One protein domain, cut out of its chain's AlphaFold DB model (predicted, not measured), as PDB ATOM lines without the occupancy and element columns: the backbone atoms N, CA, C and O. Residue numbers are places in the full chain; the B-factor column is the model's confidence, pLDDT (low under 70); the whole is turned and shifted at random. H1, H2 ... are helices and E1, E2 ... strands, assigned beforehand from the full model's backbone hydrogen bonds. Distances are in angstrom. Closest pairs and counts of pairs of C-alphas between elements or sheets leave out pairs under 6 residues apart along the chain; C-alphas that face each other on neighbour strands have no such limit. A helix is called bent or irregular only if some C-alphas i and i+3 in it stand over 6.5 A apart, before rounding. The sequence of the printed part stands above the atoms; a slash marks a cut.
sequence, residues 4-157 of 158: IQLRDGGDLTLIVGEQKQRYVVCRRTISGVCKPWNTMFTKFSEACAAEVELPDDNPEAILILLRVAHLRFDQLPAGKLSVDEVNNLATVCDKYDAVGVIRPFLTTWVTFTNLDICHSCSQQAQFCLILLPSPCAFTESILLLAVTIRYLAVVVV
ATOM      1  N   ILE A   4      58.942 211.779  85.258       97.44
ATOM      2  CA  ILE A   4      60.242 211.128  85.088       97.44
ATOM      3  C   ILE A   4      60.014 209.619  84.930       97.44
ATOM      4  O   ILE A   4      59.401 208.972  85.779       97.44
ATOM      5  N   GLN A   5      60.499 209.070  83.818       97.06
ATOM      6  CA  GLN A   5      60.378 207.655  83.460       97.06
ATOM      7  C   GLN A   5      61.632 206.901  83.914       97.06
ATOM      8  O   GLN A   5      62.717 207.123  83.380       97.06
ATOM      9  N   LEU A   6      61.504 206.009  84.897       96.19
ATOM     10  CA  LEU A   6      62.636 205.210  85.399       96.19
ATOM     11  C   LEU A   6      62.777 203.898  84.615       96.19
ATOM     12  O   LEU A   6      63.883 203.361  84.476       96.19
ATOM     13  N   ARG A   7      61.671 203.399  84.053       89.31
ATOM     14  CA  ARG A   7      61.611 202.175  83.254       89.31
ATOM     15  C   ARG A   7      60.599 202.314  82.121       89.31
ATOM     16  O   ARG A   7      59.465 202.718  82.362       89.31
ATOM     17  N   ASP A   8      60.983 201.874  80.930       87.50
ATOM     18  CA  ASP A   8      60.053 201.731  79.811       87.50
ATOM     19  C   ASP A   8      58.969 200.699  80.159       87.50
ATOM     20  O   ASP A   8      59.269 199.581  80.594       87.50
ATOM     21  N   GLY A   9      57.702 201.088  80.006       87.06
ATOM     22  CA  GLY A   9      56.561 200.248  80.377       87.06
ATOM     23  C   GLY A   9      56.381 200.060  81.888       87.06
ATOM     24  O   GLY A   9      55.954 198.987  82.315       87.06
ATOM     25  N   GLY A  10      56.739 201.059  82.705       91.81
ATOM     26  CA  GLY A  10      56.425 201.059  84.137       91.81
ATOM     27  C   GLY A  10      54.930 200.839  84.418       91.81
ATOM     28  O   GLY A  10      54.072 201.291  83.664       91.81
ATOM     29  N   ASP A  11      54.629 200.121  85.501       95.69
ATOM     30  CA  ASP A  11      53.286 199.658  85.891       95.69
ATOM     31  C   ASP A  11      52.730 200.368  87.142       95.69
ATOM     32  O   ASP A  11      51.668 200.003  87.655       95.69
ATOM     33  N   LEU A  12      53.455 201.374  87.642       97.38
ATOM     34  CA  LEU A  12      53.087 202.185  88.797       97.38
ATOM     35  C   LEU A  12      53.606 203.619  88.631       97.38
ATOM     36  O   LEU A  12      54.750 203.825  88.220       97.38
ATOM     37  N   THR A  13      52.786 204.600  89.011       98.00
ATOM     38  CA  THR A  13      53.206 206.000  89.156       98.00
ATOM     39  C   THR A  13      53.241 206.399  90.628       98.00
ATOM     40  O   THR A  13      52.217 206.361  91.303       98.00
ATOM     41  N   LEU A  14      54.403 206.818  91.126       98.06
ATOM     42  CA  LEU A  14      54.521 207.465  92.434       98.06
ATOM     43  C   LEU A  14      54.357 208.977  92.271       98.06
ATOM     44  O   LEU A  14      54.973 209.572  91.384       98.06
ATOM     45  N   ILE A  15      53.543 209.589  93.126       98.38
ATOM     46  CA  ILE A  15      53.305 211.034  93.168       98.38
ATOM     47  C   ILE A  15      53.869 211.551  94.485       98.38
ATOM     48  O   ILE A  15      53.327 211.247  95.541       98.38
ATOM     49  N   VAL A  16      54.967 212.296  94.432       98.38
ATOM     50  CA  VAL A  16      55.809 212.561  95.603       98.38
ATOM     51  C   VAL A  16      55.844 214.044  95.945       98.38
ATOM     52  O   VAL A  16      55.995 214.888  95.054       98.38
ATOM     53  N   GLY A  17      55.755 214.335  97.242       97.06
ATOM     54  CA  GLY A  17      55.841 215.676  97.804       97.06
ATOM     55  C   GLY A  17      54.626 216.554  97.496       97.06
ATOM     56  O   GLY A  17      53.778 216.236  96.660       97.06
ATOM     57  N   GLU A  18      54.584 217.732  98.118       94.44
ATOM     58  CA  GLU A  18      53.540 218.745  97.888       94.44
ATOM     59  C   GLU A  18      53.458 219.192  96.421       94.44
ATOM     60  O   GLU A  18      52.381 219.469  95.894       94.44
ATOM     61  N   GLN A  19      54.602 219.210  95.728       93.44
ATOM     62  CA  GLN A  19      54.685 219.572  94.311       93.44
ATOM     63  C   GLN A  19      54.157 218.478  93.368       93.44
ATOM     64  O   GLN A  19      54.113 218.688  92.153       93.44
ATOM     65  N   LYS A  20      53.756 217.318  93.910       96.88
ATOM     66  CA  LYS A  20      53.217 216.171  93.171       96.88
ATOM     67  C   LYS A  20      54.116 215.740  92.011       96.88
ATOM     68  O   LYS A  20      53.649 215.503  90.893       96.88
ATOM     69  N   GLN A  21      55.420 215.648  92.264       98.19
ATOM     70  CA  GLN A  21      56.382 215.176  91.273       98.19
ATOM     71  C   GLN A  21      56.082 213.710  90.929       98.19
ATOM     72  O   GLN A  21      55.894 212.882  91.816       98.19
ATOM     73  N   ARG A  22      56.003 213.387  89.632       98.31
ATOM     74  CA  ARG A  22      55.553 212.074  89.144       98.31
ATOM     75  C   ARG A  22      56.730 211.219  88.687       98.31
ATOM     76  O   ARG A  22      57.513 211.653  87.838       98.31
ATOM     77  N   TYR A  23      56.794 209.992  89.193       98.25
ATOM     78  CA  TYR A  23      57.782 208.982  88.819       98.25
ATOM     79  C   TYR A  23      57.085 207.724  88.319       98.25
ATOM     80  O   TYR A  23      56.359 207.080  89.071       98.25
ATOM     81  N   VAL A  24      57.330 207.351  87.066       98.00
ATOM     82  CA  VAL A  24      56.840 206.083  86.519       98.00
ATOM     83  C   VAL A  24      57.912 205.022  86.709       98.00
ATOM     84  O   VAL A  24      59.048 205.163  86.247       98.00
ATOM     85  N   VAL A  25      57.546 203.971  87.434       97.75
ATOM     86  CA  VAL A  25      58.450 202.957  87.986       97.75
ATOM     87  C   VAL A  25      57.908 201.558  87.709       97.75
ATOM     88  O   VAL A  25      56.785 201.389  87.238       97.75
ATOM     89  N   CYS A  26      58.706 200.532  88.011       96.69
ATOM     90  CA  CYS A  26      58.184 199.170  88.079       96.69
ATOM     91  C   CYS A  26      57.947 198.763  89.527       96.69
ATOM     92  O   CYS A  26      58.912 198.628  90.283       96.69
ATOM     93  N   ARG A  27      56.687 198.481  89.872       96.06
ATOM     94  CA  ARG A  27      56.243 198.041  91.199       96.06
ATOM     95  C   ARG A  27      57.119 196.910  91.720       96.06
ATOM     96  O   ARG A  27      57.711 197.032  92.783       96.06
ATOM     97  N   ARG A  28      57.292 195.844  90.930       94.62
ATOM     98  CA  ARG A  28      58.110 194.682  91.326       94.62
ATOM     99  C   ARG A  28      59.578 195.022  91.573       94.62
ATOM    100  O   ARG A  28      60.175 194.439  92.471       94.62
ATOM    101  N   THR A  29      60.156 195.942  90.800       95.69
ATOM    102  CA  THR A  29      61.547 196.372  90.995       95.69
ATOM    103  C   THR A  29      61.698 197.089  92.331       95.69
ATOM    104  O   THR A  29      62.555 196.720  93.127       95.69
ATOM    105  N   ILE A  30      60.832 198.065  92.612       95.88
ATOM    106  CA  ILE A  30      60.950 198.869  93.830       95.88
ATOM    107  C   ILE A  30      60.502 198.102  95.084       95.88
ATOM    108  O   ILE A  30      61.096 198.268  96.142       95.88
ATOM    109  N   SER A  31      59.546 197.171  94.976       95.56
ATOM    110  CA  SER A  31      59.170 196.277  96.082       95.56
ATOM    111  C   SER A  31      60.340 195.431  96.588       95.56
ATOM    112  O   SER A  31      60.360 195.069  97.759       95.56
ATOM    113  N   GLY A  32      61.320 195.111  95.737       93.44
ATOM    114  CA  GLY A  32      62.506 194.348  96.137       93.44
ATOM    115  C   GLY A  32      63.537 195.151  96.937       93.44
ATOM    116  O   GLY A  32      64.437 194.557  97.521       93.44
ATOM    117  N   VAL A  33      63.420 196.480  96.967       93.19
ATOM    118  CA  VAL A  33      64.410 197.377  97.583       93.19
ATOM    119  C   VAL A  33      64.281 197.391  99.096       93.19
ATOM    120  O   VAL A  33      65.287 197.359  99.801       93.19
ATOM    121  N   CYS A  34      63.048 197.450  99.600       91.62
ATOM    122  CA  CYS A  34      62.803 197.550 101.026       91.62
ATOM    123  C   CYS A  34      61.464 196.950 101.461       91.62
ATOM    124  O   CYS A  34      60.486 196.865 100.710       91.62
ATOM    125  N   LYS A  35      61.411 196.539 102.731       91.12
ATOM    126  CA  LYS A  35      60.244 195.882 103.324       91.12
ATOM    127  C   LYS A  35      58.989 196.772 103.357       91.12
ATOM    128  O   LYS A  35      57.912 196.226 103.088       91.12
ATOM    129  N   PRO A  36      59.062 198.085 103.656       94.25
ATOM    130  CA  PRO A  36      57.874 198.935 103.647       94.25
ATOM    131  C   PRO A  36      57.210 199.011 102.268       94.25
ATOM    132  O   PRO A  36      56.013 198.756 102.172       94.25
ATOM    133  N   TRP A  37      57.972 199.235 101.190       94.75
ATOM    134  CA  TRP A  37      57.432 199.219  99.823       94.75
ATOM    135  C   TRP A  37      56.927 197.842  99.406       94.75
ATOM    136  O   TRP A  37      55.854 197.740  98.814       94.75
ATOM    137  N   ASN A  38      57.634 196.765  99.762       95.19
ATOM    138  CA  ASN A  38      57.121 195.417  99.523       95.19
ATOM    139  C   ASN A  38      55.740 195.223 100.161       95.19
ATOM    140  O   ASN A  38      54.815 194.726  99.527       95.19
ATOM    141  N   THR A  39      55.585 195.649 101.413       95.56
ATOM    142  CA  THR A  39      54.325 195.510 102.151       95.56
ATOM    143  C   THR A  39      53.236 196.396 101.540       95.56
ATOM    144  O   THR A  39      52.146 195.895 101.269       95.56
ATOM    145  N   MET A  40      53.547 197.667 101.259       94.69
ATOM    146  CA  MET A  40      52.661 198.642 100.608       94.69
ATOM    147  C   MET A  40      52.067 198.083  99.310       94.69
ATOM    148  O   MET A  40      50.854 198.036  99.141       94.69
ATOM    149  N   PHE A  41      52.922 197.563  98.432       94.81
ATOM    150  CA  PHE A  41      52.530 197.136  97.091       94.81
ATOM    151  C   PHE A  41      52.055 195.680  96.989       94.81
ATOM    152  O   PHE A  41      51.847 195.191  95.880       94.81
ATOM    153  N   THR A  42      51.884 194.976  98.113       91.50
ATOM    154  CA  THR A  42      51.368 193.593  98.120       91.50
ATOM    155  C   THR A  42      50.203 193.361  99.074       91.50
ATOM    156  O   THR A  42      49.388 192.481  98.806       91.50
ATOM    157  N   LYS A  43      50.111 194.104 100.185       91.56
ATOM    158  CA  LYS A  43      49.130 193.835 101.252       91.56
ATOM    159  C   LYS A  43      48.056 194.902 101.418       91.56
ATOM    160  O   LYS A  43      47.046 194.621 102.054       91.56
ATOM    161  N   PHE A  44      48.275 196.100 100.889       92.75
ATOM    162  CA  PHE A  44      47.346 197.220 101.021       92.75
ATOM    163  C   PHE A  44      46.664 197.539  99.688       92.75
ATOM    164  O   PHE A  44      46.943 196.911  98.664       92.75
ATOM    165  N   SER A  45      45.751 198.509  99.698       90.06
ATOM    166  CA  SER A  45      45.015 198.958  98.508       90.06
ATOM    167  C   SER A  45      45.930 199.411  97.363       90.06
ATOM    168  O   SER A  45      45.614 199.226  96.188       90.06
ATOM    169  N   GLU A  46      47.106 199.928  97.711       93.06
ATOM    170  CA  GLU A  46      48.173 200.398  96.837       93.06
ATOM    171  C   GLU A  46      48.739 199.278  95.948       93.06
ATOM    172  O   GLU A  46      49.302 199.551  94.887       93.06
ATOM    173  N   ALA A  47      48.547 198.008  96.324       90.06
ATOM    174  CA  ALA A  47      48.925 196.856  95.508       90.06
ATOM    175  C   ALA A  47      48.210 196.830  94.146       90.06
ATOM    176  O   ALA A  47      48.799 196.420  93.145       90.06
ATOM    177  N   CYS A  48      46.962 197.305  94.101       91.56
ATOM    178  CA  CYS A  48      46.143 197.353  92.888       91.56
ATOM    179  C   CYS A  48      46.074 198.757  92.265       91.56
ATOM    180  O   CYS A  48      45.506 198.916  91.186       91.56
ATOM    181  N   ALA A  49      46.626 199.778  92.926       95.00
ATOM    182  CA  ALA A  49      46.527 201.163  92.482       95.00
ATOM    183  C   ALA A  49      47.554 201.478  91.385       95.00
ATOM    184  O   ALA A  49      48.745 201.234  91.559       95.00
ATOM    185  N   ALA A  50      47.113 202.059  90.266       95.88
ATOM    186  CA  ALA A  50      48.016 202.519  89.205       95.88
ATOM    187  C   ALA A  50      48.859 203.738  89.629       95.88
ATOM    188  O   ALA A  50      49.954 203.945  89.104       95.88
ATOM    189  N   GLU A  51      48.360 204.519  90.591       97.62
ATOM    190  CA  GLU A  51      49.030 205.690  91.156       97.62
ATOM    191  C   GLU A  51      49.009 205.623  92.687       97.62
ATOM    192  O   GLU A  51      48.008 205.212  93.272       97.62
ATOM    193  N   VAL A  52      50.110 206.016  93.330       97.81
ATOM    194  CA  VAL A  52      50.249 206.059  94.794       97.81
ATOM    195  C   VAL A  52      50.852 207.403  95.199       97.81
ATOM    196  O   VAL A  52      51.897 207.797  94.676       97.81
ATOM    197  N   GLU A  53      50.189 208.109  96.117       97.50
ATOM    198  CA  GLU A  53      50.654 209.393  96.649       97.50
ATOM    199  C   GLU A  53      51.574 209.196  97.866       97.50
ATOM    200  O   GLU A  53      51.298 208.393  98.752       97.50
ATOM    201  N   LEU A  54      52.661 209.965  97.901       97.00
ATOM    202  CA  LEU A  54      53.676 210.028  98.952       97.00
ATOM    203  C   LEU A  54      53.904 211.512  99.319       97.00
ATOM    204  O   LEU A  54      54.936 212.089  98.961       97.00
ATOM    205  N   PRO A  55      52.910 212.178  99.939       96.38
ATOM    206  CA  PRO A  55      52.888 213.638 100.074       96.38
ATOM    207  C   PRO A  55      53.978 214.185 101.004       96.38
ATOM    208  O   PRO A  55      54.468 215.286 100.772       96.38
ATOM    209  N   ASP A  56      54.387 213.406 102.006       95.38
ATOM    210  CA  ASP A  56      55.355 213.828 103.028       95.38
ATOM    211  C   ASP A  56      56.815 213.566 102.628       95.38
ATOM    212  O   ASP A  56      57.740 213.897 103.367       95.38
ATOM    213  N   ASP A  57      57.041 212.907 101.489       96.75
ATOM    214  CA  ASP A  57      58.379 212.516 101.066       96.75
ATOM    215  C   ASP A  57      59.029 213.580 100.182       96.75
ATOM    216  O   ASP A  57      58.403 214.170  99.300       96.75
ATOM    217  N   ASN A  58      60.329 213.791 100.388       97.12
ATOM    218  CA  ASN A  58      61.107 214.696  99.556       97.12
ATOM    219  C   ASN A  58      61.293 214.095  98.140       97.12
ATOM    220  O   ASN A  58      61.849 212.994  98.019       97.12
ATOM    221  N   PRO A  59      60.884 214.800  97.063       97.94
ATOM    222  CA  PRO A  59      60.966 214.275  95.702       97.94
ATOM    223  C   PRO A  59      62.374 213.881  95.257       97.94
ATOM    224  O   PRO A  59      62.519 212.837  94.620       97.94
ATOM    225  N   GLU A  60      63.393 214.669  95.596       97.56
ATOM    226  CA  GLU A  60      64.776 214.430  95.160       97.56
ATOM    227  C   GLU A  60      65.398 213.235  95.890       97.56
ATOM    228  O   GLU A  60      66.026 212.372  95.272       97.56
ATOM    229  N   ALA A  61      65.148 213.109  97.196       97.19
ATOM    230  CA  ALA A  61      65.594 211.960  97.981       97.19
ATOM    231  C   ALA A  61      64.954 210.646  97.496       97.19
ATOM    232  O   ALA A  61      65.643 209.634  97.340       97.19
ATOM    233  N   ILE A  62      63.650 210.662  97.190       98.12
ATOM    234  CA  ILE A  62      62.972 209.508  96.585       98.12
ATOM    235  C   ILE A  62      63.543 209.204  95.200       98.12
ATOM    236  O   ILE A  62      63.773 208.038  94.889       98.12
ATOM    237  N   LEU A  63      63.832 210.217  94.379       98.31
ATOM    238  CA  LEU A  63      64.421 210.008  93.056       98.31
ATOM    239  C   LEU A  63      65.785 209.310  93.133       98.31
ATOM    240  O   LEU A  63      66.042 208.407  92.334       98.31
ATOM    241  N   ILE A  64      66.634 209.660  94.103       98.12
ATOM    242  CA  ILE A  64      67.901 208.951  94.348       98.12
ATOM    243  C   ILE A  64      67.630 207.470  94.640       98.12
ATOM    244  O   ILE A  64      68.201 206.599  93.980       98.12
ATOM    245  N   LEU A  65      66.721 207.175  95.573       97.75
ATOM    246  CA  LEU A  65      66.370 205.799  95.927       97.75
ATOM    247  C   LEU A  65      65.806 205.020  94.725       97.75
ATOM    248  O   LEU A  65      66.189 203.873  94.491       97.75
ATOM    249  N   LEU A  66      64.946 205.648  93.921       98.19
ATOM    250  CA  LEU A  66      64.378 205.054  92.710       98.19
ATOM    251  C   LEU A  66      65.435 204.793  91.635       98.19
ATOM    252  O   LEU A  66      65.397 203.749  90.984       98.19
ATOM    253  N   ARG A  67      66.395 205.703  91.447       98.06
ATOM    254  CA  ARG A  67      67.515 205.497  90.518       98.06
ATOM    255  C   ARG A  67      68.387 204.328  90.957       98.06
ATOM    256  O   ARG A  67      68.724 203.500  90.114       98.06
ATOM    257  N   VAL A  68      68.678 204.207  92.254       97.12
ATOM    258  CA  VAL A  68      69.387 203.041  92.808       97.12
ATOM    259  C   VAL A  68      68.593 201.756  92.558       97.12
ATOM    260  O   VAL A  68      69.144 200.795  92.026       97.12
ATOM    261  N   ALA A  69      67.290 201.752  92.851       96.69
ATOM    262  CA  ALA A  69      66.405 200.606  92.635       96.69
ATOM    263  C   ALA A  69      66.376 200.132  91.174       96.69
ATOM    264  O   ALA A  69      66.357 198.936  90.888       96.69
ATOM    265  N   HIS A  70      66.372 201.085  90.244       97.06
ATOM    266  CA  HIS A  70      66.336 200.841  88.806       97.06
ATOM    267  C   HIS A  70      67.721 200.723  88.157       97.06
ATOM    268  O   HIS A  70      67.800 200.655  86.931       97.06
ATOM    269  N   LEU A  71      68.799 200.678  88.951       96.38
ATOM    270  CA  LEU A  71      70.188 200.573  88.485       96.38
ATOM    271  C   LEU A  71      70.613 201.706  87.527       96.38
ATOM    272  O   LEU A  71      71.503 201.533  86.698       96.38
ATOM    273  N   ARG A  72      69.992 202.886  87.645       96.38
ATOM    274  CA  ARG A  72      70.299 204.108  86.877       96.38
ATOM    275  C   ARG A  72      71.454 204.876  87.526       96.38
ATOM    276  O   ARG A  72      71.313 206.042  87.899       96.38
ATOM    277  N   PHE A  73      72.574 204.191  87.751       95.25
ATOM    278  CA  PHE A  73      73.709 204.738  88.503       95.25
ATOM    279  C   PHE A  73      74.387 205.918  87.796       95.25
ATOM    280  O   PHE A  73      74.928 206.797  88.456       95.25
ATOM    281  N   ASP A  74      74.291 205.971  86.469       95.50
ATOM    282  CA  ASP A  74      74.741 207.074  85.615       95.50
ATOM    283  C   ASP A  74      74.004 208.397  85.885       95.50
ATOM    284  O   ASP A  74      74.500 209.464  85.536       95.50
ATOM    285  N   GLN A  75      72.834 208.334  86.524       96.56
ATOM    286  CA  GLN A  75      71.998 209.493  86.844       96.56
ATOM    287  C   GLN A  75      72.016 209.837  88.336       96.56
ATOM    288  O   GLN A  75      71.222 210.661  88.797       96.56
ATOM    289  N   LEU A  76      72.865 209.181  89.125       96.88
ATOM    290  CA  LEU A  76      73.051 209.546  90.522       96.88
ATOM    291  C   LEU A  76      73.824 210.868  90.650       96.88
ATOM    292  O   LEU A  76      74.523 211.267  89.716       96.88
ATOM    293  N   PRO A  77      73.725 211.555  91.802       95.69
ATOM    294  CA  PRO A  77      74.557 212.717  92.083       95.69
ATOM    295  C   PRO A  77      76.039 212.371  91.893       95.69
ATOM    296  O   PRO A  77      76.564 211.464  92.544       95.69
ATOM    297  N   ALA A  78      76.702 213.089  90.985       91.31
ATOM    298  CA  ALA A  78      78.102 212.850  90.634       91.31
ATOM    299  C   ALA A  78      79.089 213.364  91.698       91.31
ATOM    300  O   ALA A  78      80.270 213.026  91.666       91.31
ATOM    301  N   GLY A  79      78.617 214.207  92.618       89.62
ATOM    302  CA  GLY A  79      79.432 214.859  93.634       89.62
ATOM    303  C   GLY A  79      78.773 214.848  95.006       89.62
ATOM    304  O   GLY A  79      77.799 214.137  95.250       89.62
ATOM    305  N   LYS A  80      79.336 215.652  95.906       90.44
ATOM    306  CA  LYS A  80      78.849 215.782  97.278       90.44
ATOM    307  C   LYS A  80      77.425 216.319  97.299       90.44
ATOM    308  O   LYS A  80      77.094 217.222  96.534       90.44
ATOM    309  N   LEU A  81      76.640 215.798  98.229       88.06
ATOM    310  CA  LEU A  81      75.340 216.351  98.570       88.06
ATOM    311  C   LEU A  81      75.518 217.480  99.592       88.06
ATOM    312  O   LEU A  81      76.433 217.456 100.427       88.06
ATOM    313  N   SER A  82      74.642 218.475  99.521       88.38
ATOM    314  CA  SER A  82      74.469 219.489 100.561       88.38
ATOM    315  C   SER A  82      73.951 218.860 101.859       88.38
ATOM    316  O   SER A  82      73.435 217.741 101.868       88.38
ATOM    317  N   VAL A  83      74.077 219.583 102.975       82.88
ATOM    318  CA  VAL A  83      73.591 219.114 104.285       82.88
ATOM    319  C   VAL A  83      72.093 218.793 104.238       82.88
ATOM    320  O   VAL A  83      71.684 217.741 104.729       82.88
ATOM    321  N   ASP A  84      71.297 219.635 103.579       85.94
ATOM    322  CA  ASP A  84      69.850 219.434 103.447       85.94
ATOM    323  C   ASP A  84      69.515 218.200 102.601       85.94
ATOM    324  O   ASP A  84      68.633 217.420 102.956       85.94
ATOM    325  N   GLU A  85      70.239 217.971 101.503       91.12
ATOM    326  CA  GLU A  85      70.063 216.775 100.669       91.12
ATOM    327  C   GLU A  85      70.437 215.494 101.421       91.12
ATOM    328  O   GLU A  85      69.711 214.501 101.340       91.12
ATOM    329  N   VAL A  86      71.529 215.516 102.194       88.25
ATOM    330  CA  VAL A  86      71.917 214.389 103.057       88.25
ATOM    331  C   VAL A  86      70.849 214.134 104.116       88.25
ATOM    332  O   VAL A  86      70.494 212.978 104.341       88.25
ATOM    333  N   ASN A  87      70.311 215.184 104.740       85.50
ATOM    334  CA  ASN A  87      69.263 215.059 105.748       85.50
ATOM    335  C   ASN A  87      67.977 214.463 105.154       85.50
ATOM    336  O   ASN A  87      67.467 213.470 105.664       85.50
ATOM    337  N   ASN A  88      67.510 214.989 104.019       91.44
ATOM    338  CA  ASN A  88      66.330 214.471 103.320       91.44
ATOM    339  C   ASN A  88      66.509 213.003 102.901       91.44
ATOM    340  O   ASN A  88      65.603 212.182 103.072       91.44
ATOM    341  N   LEU A  89      67.689 212.650 102.383       92.56
ATOM    342  CA  LEU A  89      68.012 211.272 102.027       92.56
ATOM    343  C   LEU A  89      68.059 210.364 103.262       92.56
ATOM    344  O   LEU A  89      67.575 209.236 103.197       92.56
ATOM    345  N   ALA A  90      68.592 210.846 104.388       87.75
ATOM    346  CA  ALA A  90      68.605 210.111 105.648       87.75
ATOM    347  C   ALA A  90      67.184 209.857 106.174       87.75
ATOM    348  O   ALA A  90      66.887 208.725 106.555       87.75
ATOM    349  N   THR A  91      66.288 210.849 106.115       90.19
ATOM    350  CA  THR A  91      64.870 210.694 106.481       90.19
ATOM    351  C   THR A  91      64.180 209.624 105.635       90.19
ATOM    352  O   THR A  91      63.516 208.742 106.179       90.19
ATOM    353  N   VAL A  92      64.377 209.641 104.311       93.31
ATOM    354  CA  VAL A  92      63.849 208.602 103.406       93.31
ATOM    355  C   VAL A  92      64.450 207.232 103.733       93.31
ATOM    356  O   VAL A  92      63.730 206.234 103.773       93.31
ATOM    357  N   CYS A  93      65.755 207.160 104.000       90.56
ATOM    358  CA  CYS A  93      66.419 205.903 104.342       90.56
ATOM    359  C   CYS A  93      65.907 205.295 105.648       90.56
ATOM    360  O   CYS A  93      65.761 204.076 105.703       90.56
ATOM    361  N   ASP A  94      65.644 206.110 106.667       89.56
ATOM    362  CA  ASP A  94      65.078 205.663 107.941       89.56
ATOM    363  C   ASP A  94      63.631 205.183 107.758       89.56
ATOM    364  O   ASP A  94      63.309 204.037 108.071       89.56
ATOM    365  N   LYS A  95      62.786 206.007 107.119       90.25
ATOM    366  CA  LYS A  95      61.370 205.697 106.860       90.25
ATOM    367  C   LYS A  95      61.183 204.394 106.085       90.25
ATOM    368  O   LYS A  95      60.274 203.615 106.375       90.25
ATOM    369  N   TYR A  96      62.026 204.166 105.080       93.38
ATOM    370  CA  TYR A  96      61.906 203.024 104.183       93.38
ATOM    371  C   TYR A  96      62.891 201.896 104.476       93.38
ATOM    372  O   TYR A  96      62.893 200.935 103.718       93.38
ATOM    373  N   ASP A  97      63.697 201.966 105.538       88.50
ATOM    374  CA  ASP A  97      64.760 200.988 105.830       88.50
ATOM    375  C   ASP A  97      65.676 200.729 104.610       88.50
ATOM    376  O   ASP A  97      65.981 199.599 104.229       88.50
ATOM    377  N   ALA A  98      66.068 201.810 103.926       90.44
ATOM    378  CA  ALA A  98      66.787 201.768 102.648       90.44
ATOM    379  C   ALA A  98      68.298 202.036 102.775       90.44
ATOM    380  O   ALA A  98      69.011 202.108 101.771       90.44
ATOM    381  N   VAL A  99      68.830 202.140 104.000       88.38
ATOM    382  CA  VAL A  99      70.264 202.401 104.238       88.38
ATOM    383  C   VAL A  99      71.142 201.365 103.533       88.38
ATOM    384  O   VAL A  99      72.164 201.724 102.952       88.38
ATOM    385  N   GLY A 100      70.736 200.090 103.532       87.12
ATOM    386  CA  GLY A 100      71.506 199.002 102.926       87.12
ATOM    387  C   GLY A 100      71.803 199.207 101.437       87.12
ATOM    388  O   GLY A 100      72.915 198.917 101.000       87.12
ATOM    389  N   VAL A 101      70.851 199.761 100.675       91.81
ATOM    390  CA  VAL A 101      71.015 199.996  99.229       91.81
ATOM    391  C   VAL A 101      71.720 201.316  98.916       91.81
ATOM    392  O   VAL A 101      72.372 201.431  97.885       91.81
ATOM    393  N   ILE A 102      71.629 202.298  99.816       92.81
ATOM    394  CA  ILE A 102      72.260 203.613  99.659       92.81
ATOM    395  C   ILE A 102      73.730 203.607 100.103       92.81
ATOM    396  O   ILE A 102      74.556 204.343  99.562       92.81
ATOM    397  N   ARG A 103      74.086 202.743 101.058       89.50
ATOM    398  CA  ARG A 103      75.417 202.670 101.674       89.50
ATOM    399  C   ARG A 103      76.605 202.705 100.700       89.50
ATOM    400  O   ARG A 103      77.559 203.417 101.017       89.50
ATOM    401  N   PRO A 104      76.592 202.001  99.549       90.62
ATOM    402  CA  PRO A 104      77.725 202.000  98.619       90.62
ATOM    403  C   PRO A 104      78.077 203.380  98.047       90.62
ATOM    404  O   PRO A 104      79.208 203.586  97.620       90.62
ATOM    405  N   PHE A 105      77.135 204.324  98.054       91.25
ATOM    406  CA  PHE A 105      77.290 205.640  97.433       91.25
ATOM    407  C   PHE A 105      77.652 206.745  98.436       91.25
ATOM    408  O   PHE A 105      78.097 207.824  98.044       91.25
ATOM    409  N   LEU A 106      77.523 206.479  99.743       85.69
ATOM    410  CA  LEU A 106      77.717 207.488 100.790       85.69
ATOM    411  C   LEU A 106      79.120 208.099 100.791       85.69
ATOM    412  O   LEU A 106      79.258 209.283 101.078       85.69
ATOM    413  N   THR A 107      80.151 207.332 100.434       83.69
ATOM    414  CA  THR A 107      81.536 207.830 100.355       83.69
ATOM    415  C   THR A 107      81.728 208.893  99.274       83.69
ATOM    416  O   THR A 107      82.645 209.701  99.372       83.69
ATOM    417  N   THR A 108      80.861 208.909  98.258       87.88
ATOM    418  CA  THR A 108      80.863 209.928  97.199       87.88
ATOM    419  C   THR A 108      80.119 211.184  97.650       87.88
ATOM    420  O   THR A 108      80.525 212.304  97.342       87.88
ATOM    421  N   TRP A 109      79.033 211.003  98.401       88.75
ATOM    422  CA  TRP A 109      78.098 212.076  98.731       88.75
ATOM    423  C   TRP A 109      78.429 212.811 100.029       88.75
ATOM    424  O   TRP A 109      78.138 214.000 100.141       88.75
ATOM    425  N   VAL A 110      79.051 212.130 100.993       82.56
ATOM    426  CA  VAL A 110      79.323 212.651 102.334       82.56
ATOM    427  C   VAL A 110      80.828 212.763 102.549       82.56
ATOM    428  O   VAL A 110      81.556 211.775 102.500       82.56
ATOM    429  N   THR A 111      81.302 213.970 102.866       67.12
ATOM    430  CA  THR A 111      82.644 214.170 103.429       67.12
ATOM    431  C   THR A 111      82.556 214.601 104.880       67.12
ATOM    432  O   THR A 111      81.741 215.457 105.209       67.12
ATOM    433  N   PHE A 112      83.447 214.065 105.721       56.00
ATOM    434  CA  PHE A 112      83.547 214.362 107.158       56.00
ATOM    435  C   PHE A 112      83.614 215.864 107.495       56.00
ATOM    436  O   PHE A 112      83.284 216.247 108.607       56.00
ATOM    437  N   THR A 113      83.986 216.718 106.539       47.91
ATOM    438  CA  THR A 113      84.057 218.178 106.694       47.91
ATOM    439  C   THR A 113      82.705 218.897 106.669       47.91
ATOM    440  O   THR A 113      82.658 220.055 107.044       47.91
ATOM    441  N   ASN A 114      81.616 218.258 106.219       42.81
ATOM    442  CA  ASN A 114      80.270 218.864 106.217       42.81
ATOM    443  C   ASN A 114      79.535 218.686 107.559       42.81
ATOM    444  O   ASN A 114      78.386 219.092 107.699       42.81
ATOM    445  N   LEU A 115      80.189 218.052 108.534       48.22
ATOM    446  CA  LEU A 115      79.730 217.940 109.910       48.22
ATOM    447  C   LEU A 115      80.566 218.914 110.743       48.22
ATOM    448  O   LEU A 115      81.479 218.492 111.452       48.22
ATOM    449  N   ASP A 116      80.279 220.214 110.650       38.47
ATOM    450  CA  ASP A 116      80.741 221.180 111.650       38.47
ATOM    451  C   ASP A 116      80.027 220.856 112.969       38.47
ATOM    452  O   ASP A 116      78.992 221.414 113.333       38.47
ATOM    453  N   ILE A 117      80.565 219.859 113.668       45.56
ATOM    454  CA  ILE A 117      80.174 219.499 115.020       45.56
ATOM    455  C   ILE A 117      80.528 220.708 115.876       45.56
ATOM    456  O   ILE A 117      81.698 220.994 116.130       45.56
ATOM    457  N   CYS A 118      79.501 221.439 116.303       41.53
ATOM    458  CA  CYS A 118      79.649 222.561 117.210       41.53
ATOM    459  C   CYS A 118      80.330 222.064 118.498       41.53
ATOM    460  O   CYS A 118      79.724 221.399 119.341       41.53
ATOM    461  N   HIS A 119      81.622 222.375 118.638       40.81
ATOM    462  CA  HIS A 119      82.484 221.986 119.760       40.81
ATOM    463  C   HIS A 119      81.993 222.521 121.122       40.81
ATOM    464  O   HIS A 119      82.533 222.143 122.160       40.81
ATOM    465  N   SER A 120      80.957 223.372 121.155       37.50
ATOM    466  CA  SER A 120      80.382 223.892 122.401       37.50
ATOM    467  C   SER A 120      79.548 222.861 123.172       37.50
ATOM    468  O   SER A 120      79.266 223.082 124.346       37.50
ATOM    469  N   CYS A 121      79.179 221.727 122.562       38.59
ATOM    470  CA  CYS A 121      78.399 220.670 123.219       38.59
ATOM    471  C   CYS A 121      79.276 219.553 123.832       38.59
ATOM    472  O   CYS A 121      78.793 218.465 124.130       38.59
ATOM    473  N   SER A 122      80.583 219.777 124.027       38.09
ATOM    474  CA  SER A 122      81.467 218.762 124.632       38.09
ATOM    475  C   SER A 122      81.458 218.759 126.171       38.09
ATOM    476  O   SER A 122      82.057 217.868 126.769       38.09
ATOM    477  N   GLN A 123      80.794 219.715 126.836       35.53
ATOM    478  CA  GLN A 123      80.774 219.789 128.310       35.53
ATOM    479  C   GLN A 123      79.592 219.067 128.976       35.53
ATOM    480  O   GLN A 123      79.543 218.983 130.200       35.53
ATOM    481  N   GLN A 124      78.680 218.461 128.208       35.22
ATOM    482  CA  GLN A 124      77.557 217.677 128.750       35.22
ATOM    483  C   GLN A 124      77.580 216.190 128.369       35.22
ATOM    484  O   GLN A 124      76.597 215.479 128.555       35.22
ATOM    485  N   ALA A 125      78.738 215.677 127.941       36.41
ATOM    486  CA  ALA A 125      78.960 214.243 127.736       36.41
ATOM    487  C   ALA A 125      79.473 213.499 128.992       36.41
ATOM    488  O   ALA A 125      79.780 212.314 128.916       36.41
ATOM    489  N   GLN A 126      79.541 214.147 130.165       34.75
ATOM    490  CA  GLN A 126      79.975 213.492 131.412       34.75
ATOM    491  C   GLN A 126      78.853 212.669 132.090       34.75
ATOM    492  O   GLN A 126      79.124 211.924 133.025       34.75
ATOM    493  N   PHE A 127      77.592 212.775 131.645       31.33
ATOM    494  CA  PHE A 127      76.446 212.203 132.375       31.33
ATOM    495  C   PHE A 127      75.816 210.939 131.766       31.33
ATOM    496  O   PHE A 127      74.866 210.404 132.331       31.33
ATOM    497  N   CYS A 128      76.339 210.411 130.654       31.23
ATOM    498  CA  CYS A 128      75.750 209.250 129.969       31.23
ATOM    499  C   CYS A 128      76.702 208.040 129.896       31.23
ATOM    500  O   CYS A 128      76.795 207.378 128.867       31.23
ATOM    501  N   LEU A 129      77.428 207.753 130.984       31.95
ATOM    502  CA  LEU A 129      78.355 206.610 131.065       31.95
ATOM    503  C   LEU A 129      77.948 205.529 132.090       31.95
ATOM    504  O   LEU A 129      78.784 204.712 132.458       31.95
ATOM    505  N   ILE A 130      76.698 205.493 132.579       36.50
ATOM    506  CA  ILE A 130      76.335 204.616 133.720       36.50
ATOM    507  C   ILE A 130      75.232 203.579 133.431       36.50
ATOM    508  O   ILE A 130      74.662 203.053 134.377       36.50
ATOM    509  N   LEU A 131      74.901 203.220 132.182       32.75
ATOM    510  CA  LEU A 131      73.865 202.187 131.956       32.75
ATOM    511  C   LEU A 131      74.089 201.236 130.767       32.75
ATOM    512  O   LEU A 131      73.134 200.933 130.063       32.75
ATOM    513  N   LEU A 132      75.287 200.676 130.574       34.34
ATOM    514  CA  LEU A 132      75.412 199.404 129.838       34.34
ATOM    515  C   LEU A 132      76.516 198.516 130.439       34.34
ATOM    516  O   LEU A 132      77.667 198.954 130.499       34.34
ATOM    517  N   PRO A 133      76.210 197.275 130.871       35.59
ATOM    518  CA  PRO A 133      77.224 196.310 131.258       35.59
ATOM    519  C   PRO A 133      77.714 195.487 130.052       35.59
ATOM    520  O   PRO A 133      76.928 194.858 129.345       35.59
ATOM    521  N   SER A 134      79.042 195.424 129.947       38.81
ATOM    522  CA  SER A 134      79.882 194.353 129.381       38.81
ATOM    523  C   SER A 134      80.219 194.304 127.872       38.81
ATOM    524  O   SER A 134      79.452 194.763 127.029       38.81
ATOM    525  N   PRO A 135      81.417 193.761 127.532       49.06
ATOM    526  CA  PRO A 135      82.215 194.158 126.371       49.06
ATOM    527  C   PRO A 135      82.385 193.022 125.352       49.06
ATOM    528  O   PRO A 135      83.026 192.014 125.642       49.06
ATOM    529  N   CYS A 136      81.888 193.200 124.127       28.86
ATOM    530  CA  CYS A 136      82.126 192.250 123.038       28.86
ATOM    531  C   CYS A 136      82.382 192.990 121.713       28.86
ATOM    532  O   CYS A 136      81.456 193.482 121.081       28.86
ATOM    533  N   ALA A 137      83.660 193.025 121.330       31.58
ATOM    534  CA  ALA A 137      84.210 193.083 119.972       31.58
ATOM    535  C   ALA A 137      83.689 194.139 118.970       31.58
ATOM    536  O   ALA A 137      82.680 193.986 118.286       31.58
ATOM    537  N   PHE A 138      84.537 195.153 118.797       36.44
ATOM    538  CA  PHE A 138      84.783 195.919 117.576       36.44
ATOM    539  C   PHE A 138      84.484 195.176 116.256       36.44
ATOM    540  O   PHE A 138      85.147 194.202 115.914       36.44
ATOM    541  N   THR A 139      83.610 195.763 115.439       33.00
ATOM    542  CA  THR A 139      83.928 196.064 114.032       33.00
ATOM    543  C   THR A 139      83.519 197.514 113.773       33.00
ATOM    544  O   THR A 139      82.359 197.850 113.538       33.00
ATOM    545  N   GLU A 140      84.492 198.410 113.929       41.88
ATOM    546  CA  GLU A 140      84.370 199.836 113.633       41.88
ATOM    547  C   GLU A 140      84.068 200.046 112.148       41.88
ATOM    548  O   GLU A 140      84.773 199.495 111.307       41.88
ATOM    549  N   SER A 141      83.008 200.813 111.848       39.44
ATOM    550  CA  SER A 141      82.690 201.524 110.581       39.44
ATOM    551  C   SER A 141      81.175 201.674 110.331       39.44
ATOM    552  O   SER A 141      80.767 202.262 109.332       39.44
ATOM    553  N   ILE A 142      80.302 201.160 111.212       40.88
ATOM    554  CA  ILE A 142      78.830 201.332 111.087       40.88
ATOM    555  C   ILE A 142      78.240 202.130 112.254       40.88
ATOM    556  O   ILE A 142      77.258 202.850 112.083       40.88
ATOM    557  N   LEU A 143      78.888 202.084 113.422       39.34
ATOM    558  CA  LEU A 143      78.443 202.812 114.609       39.34
ATOM    559  C   LEU A 143      78.515 204.332 114.456       39.34
ATOM    560  O   LEU A 143      77.707 205.009 115.069       39.34
ATOM    561  N   LEU A 144      79.373 204.877 113.589       45.06
ATOM    562  CA  LEU A 144      79.334 206.313 113.308       45.06
ATOM    563  C   LEU A 144      78.071 206.697 112.527       45.06
ATOM    564  O   LEU A 144      77.399 207.613 112.954       45.06
ATOM    565  N   LEU A 145      77.631 205.946 111.512       43.94
ATOM    566  CA  LEU A 145      76.359 206.243 110.827       43.94
ATOM    567  C   LEU A 145      75.132 206.003 111.718       43.94
ATOM    568  O   LEU A 145      74.201 206.795 111.686       43.94
ATOM    569  N   ALA A 146      75.130 204.955 112.548       44.72
ATOM    570  CA  ALA A 146      74.021 204.699 113.468       44.72
ATOM    571  C   ALA A 146      73.955 205.729 114.609       44.72
ATOM    572  O   ALA A 146      72.860 206.109 115.018       44.72
ATOM    573  N   VAL A 147      75.105 206.209 115.097       46.22
ATOM    574  CA  VAL A 147      75.165 207.291 116.084       46.22
ATOM    575  C   VAL A 147      74.826 208.624 115.429       46.22
ATOM    576  O   VAL A 147      74.050 209.342 116.031       46.22
ATOM    577  N   THR A 148      75.258 208.940 114.201       47.97
ATOM    578  CA  THR A 148      74.871 210.195 113.525       47.97
ATOM    579  C   THR A 148      73.395 210.203 113.118       47.97
ATOM    580  O   THR A 148      72.732 211.209 113.330       47.97
ATOM    581  N   ILE A 149      72.830 209.089 112.632       44.56
ATOM    582  CA  ILE A 149      71.401 208.993 112.274       44.56
ATOM    583  C   ILE A 149      70.513 209.008 113.533       44.56
ATOM    584  O   ILE A 149      69.517 209.728 113.561       44.56
ATOM    585  N   ARG A 150      70.891 208.313 114.622       44.12
ATOM    586  CA  ARG A 150      70.154 208.425 115.899       44.12
ATOM    587  C   ARG A 150      70.353 209.765 116.608       44.12
ATOM    588  O   ARG A 150      69.407 210.222 117.238       44.12
ATOM    589  N   TYR A 151      71.522 210.407 116.523       41.59
ATOM    590  CA  TYR A 151      71.714 211.751 117.091       41.59
ATOM    591  C   TYR A 151      70.945 212.816 116.302       41.59
ATOM    592  O   TYR A 151      70.357 213.701 116.918       41.59
ATOM    593  N   LEU A 152      70.884 212.718 114.968       41.16
ATOM    594  CA  LEU A 152      70.090 213.627 114.133       41.16
ATOM    595  C   LEU A 152      68.584 213.507 114.429       41.16
ATOM    596  O   LEU A 152      67.904 214.523 114.534       41.16
ATOM    597  N   ALA A 153      68.071 212.296 114.669       38.47
ATOM    598  CA  ALA A 153      66.658 212.090 115.003       38.47
ATOM    599  C   ALA A 153      66.245 212.651 116.383       38.47
ATOM    600  O   ALA A 153      65.087 213.019 116.574       38.47
ATOM    601  N   VAL A 154      67.167 212.735 117.351       37.94
ATOM    602  CA  VAL A 154      66.868 213.228 118.713       37.94
ATOM    603  C   VAL A 154      66.997 214.752 118.828       37.94
ATOM    604  O   VAL A 154      66.298 215.352 119.638       37.94
ATOM    605  N   VAL A 155      67.837 215.395 118.011       40.34
ATOM    606  CA  VAL A 155      68.084 216.850 118.084       40.34
ATOM    607  C   VAL A 155      67.116 217.671 117.213       40.34
ATOM    608  O   VAL A 155      66.935 218.854 117.466       40.34
ATOM    609  N   VAL A 156      66.438 217.071 116.227       38.44
ATOM    610  CA  VAL A 156      65.538 217.804 115.301       38.44
ATOM    611  C   VAL A 156      64.065 217.839 115.761       38.44
ATOM    612  O   VAL A 156      63.260 218.558 115.176       38.44
ATOM    613  N   VAL A 157      63.682 217.129 116.832       35.66
ATOM    614  CA  VAL A 157      62.270 217.052 117.291       35.66
ATOM    615  C   VAL A 157      62.016 217.693 118.670       35.66
ATOM    616  O   VAL A 157      60.927 217.524 119.215       35.66
TER     617      VAL A 157
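This is residues 4 to 157 of the 158 residues of an uncharacterized protein of Venturia nashicola (UniProt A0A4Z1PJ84). A small three-stranded sheet forms one end of an elongated model, with H3 covering one face; H4 crosses H3 on the side away from the sheet, and H5 folds back beside H4. The short helices H1 and H2 pack on one another, and residues 116 to 144, among them H6, stick out as a wide loop from which H7 returns to lie across H4 without clearly touching it. The printed part has 154 residues with seven named helices and three named strands, in the order E1, E2, H1, H2, E3, H3, H4, H5, H6, H7; the mixed sheet runs E2, E1, E3, and the class is mostly helix. The whole is only just loose, close to compact, with a radius of gyration of the C-alphas of 18.3 A and spans of 56 by 34 by 30 A.

Residues 4 to 5 pair, parallel, with residues 23 to 24 of E2, residues 21 to 25. E2 forms an antiparallel hairpin with E1, residues 12 to 16; N 14 and O 23 are within hydrogen-bond range at 2.8 A. E1 is also the parallel neighbour of E3, residues 51 to 54, with N 54 and O 15 at 2.8 A. H1, residues 27 to 31, only grazes the sheet and touches H2, residues 35 to 43, the closest C-alphas being Ser 31 and Asn 38 at 4.1 A. H3, residues 59 to 69, is on the sheet in two layers, a helix on one face of a sheet, at a height over the sheet of 10.0 A, over E2 and E1 and along the strands. H3 touches H4, residues 83 to 96, at a steep tilt of 59 degrees, the same way; the closest C-alphas are Ala 61 and Leu 89, 4.8 A apart. H4 forms a helical hairpin with H5, residues 99 to 109; they only just touch, with 3 pairs of C-alphas within 8 A, the closest being Cys 93 and Val 99 at 5.2 A. H6, residues 119 to 123, is apart from H5. H7, residues 143 to 155, is close to but not clearly touching H4, about perpendicular at 82 degrees, with C-alphas Ala 90 and Ile 149 closest at 7.3 A. Every O i to N i+4 pair is within hydrogen-bond range in H1, H2, H3, H4 and H7; in H5 2 of 7 are, beside 5 of 8 O i to N i+3 pairs, and in H6 0 of 1, beside 0 of 2.

E1 begins at C-alpha 12, (53.087, 202.185, 88.797). H3 measures 15.0 A from first to last C-alpha, H4 19.9 A, H5 13.6 A and H7 17.8 A. H5 and H6 are irregular: C-alphas 104 and 107, and likewise 120 and 123, are 7.2 A apart. H7 ends at C-alpha 155, (68.084, 216.850, 118.084).

The C-alphas farthest apart, those of Gly 9 and Gln 126, are 57.7 A apart. The printed part has no cut. The links H3 to H4 and H6 to H7 are long. Confidence is low, with pLDDT under 70, in residues 111 to 157.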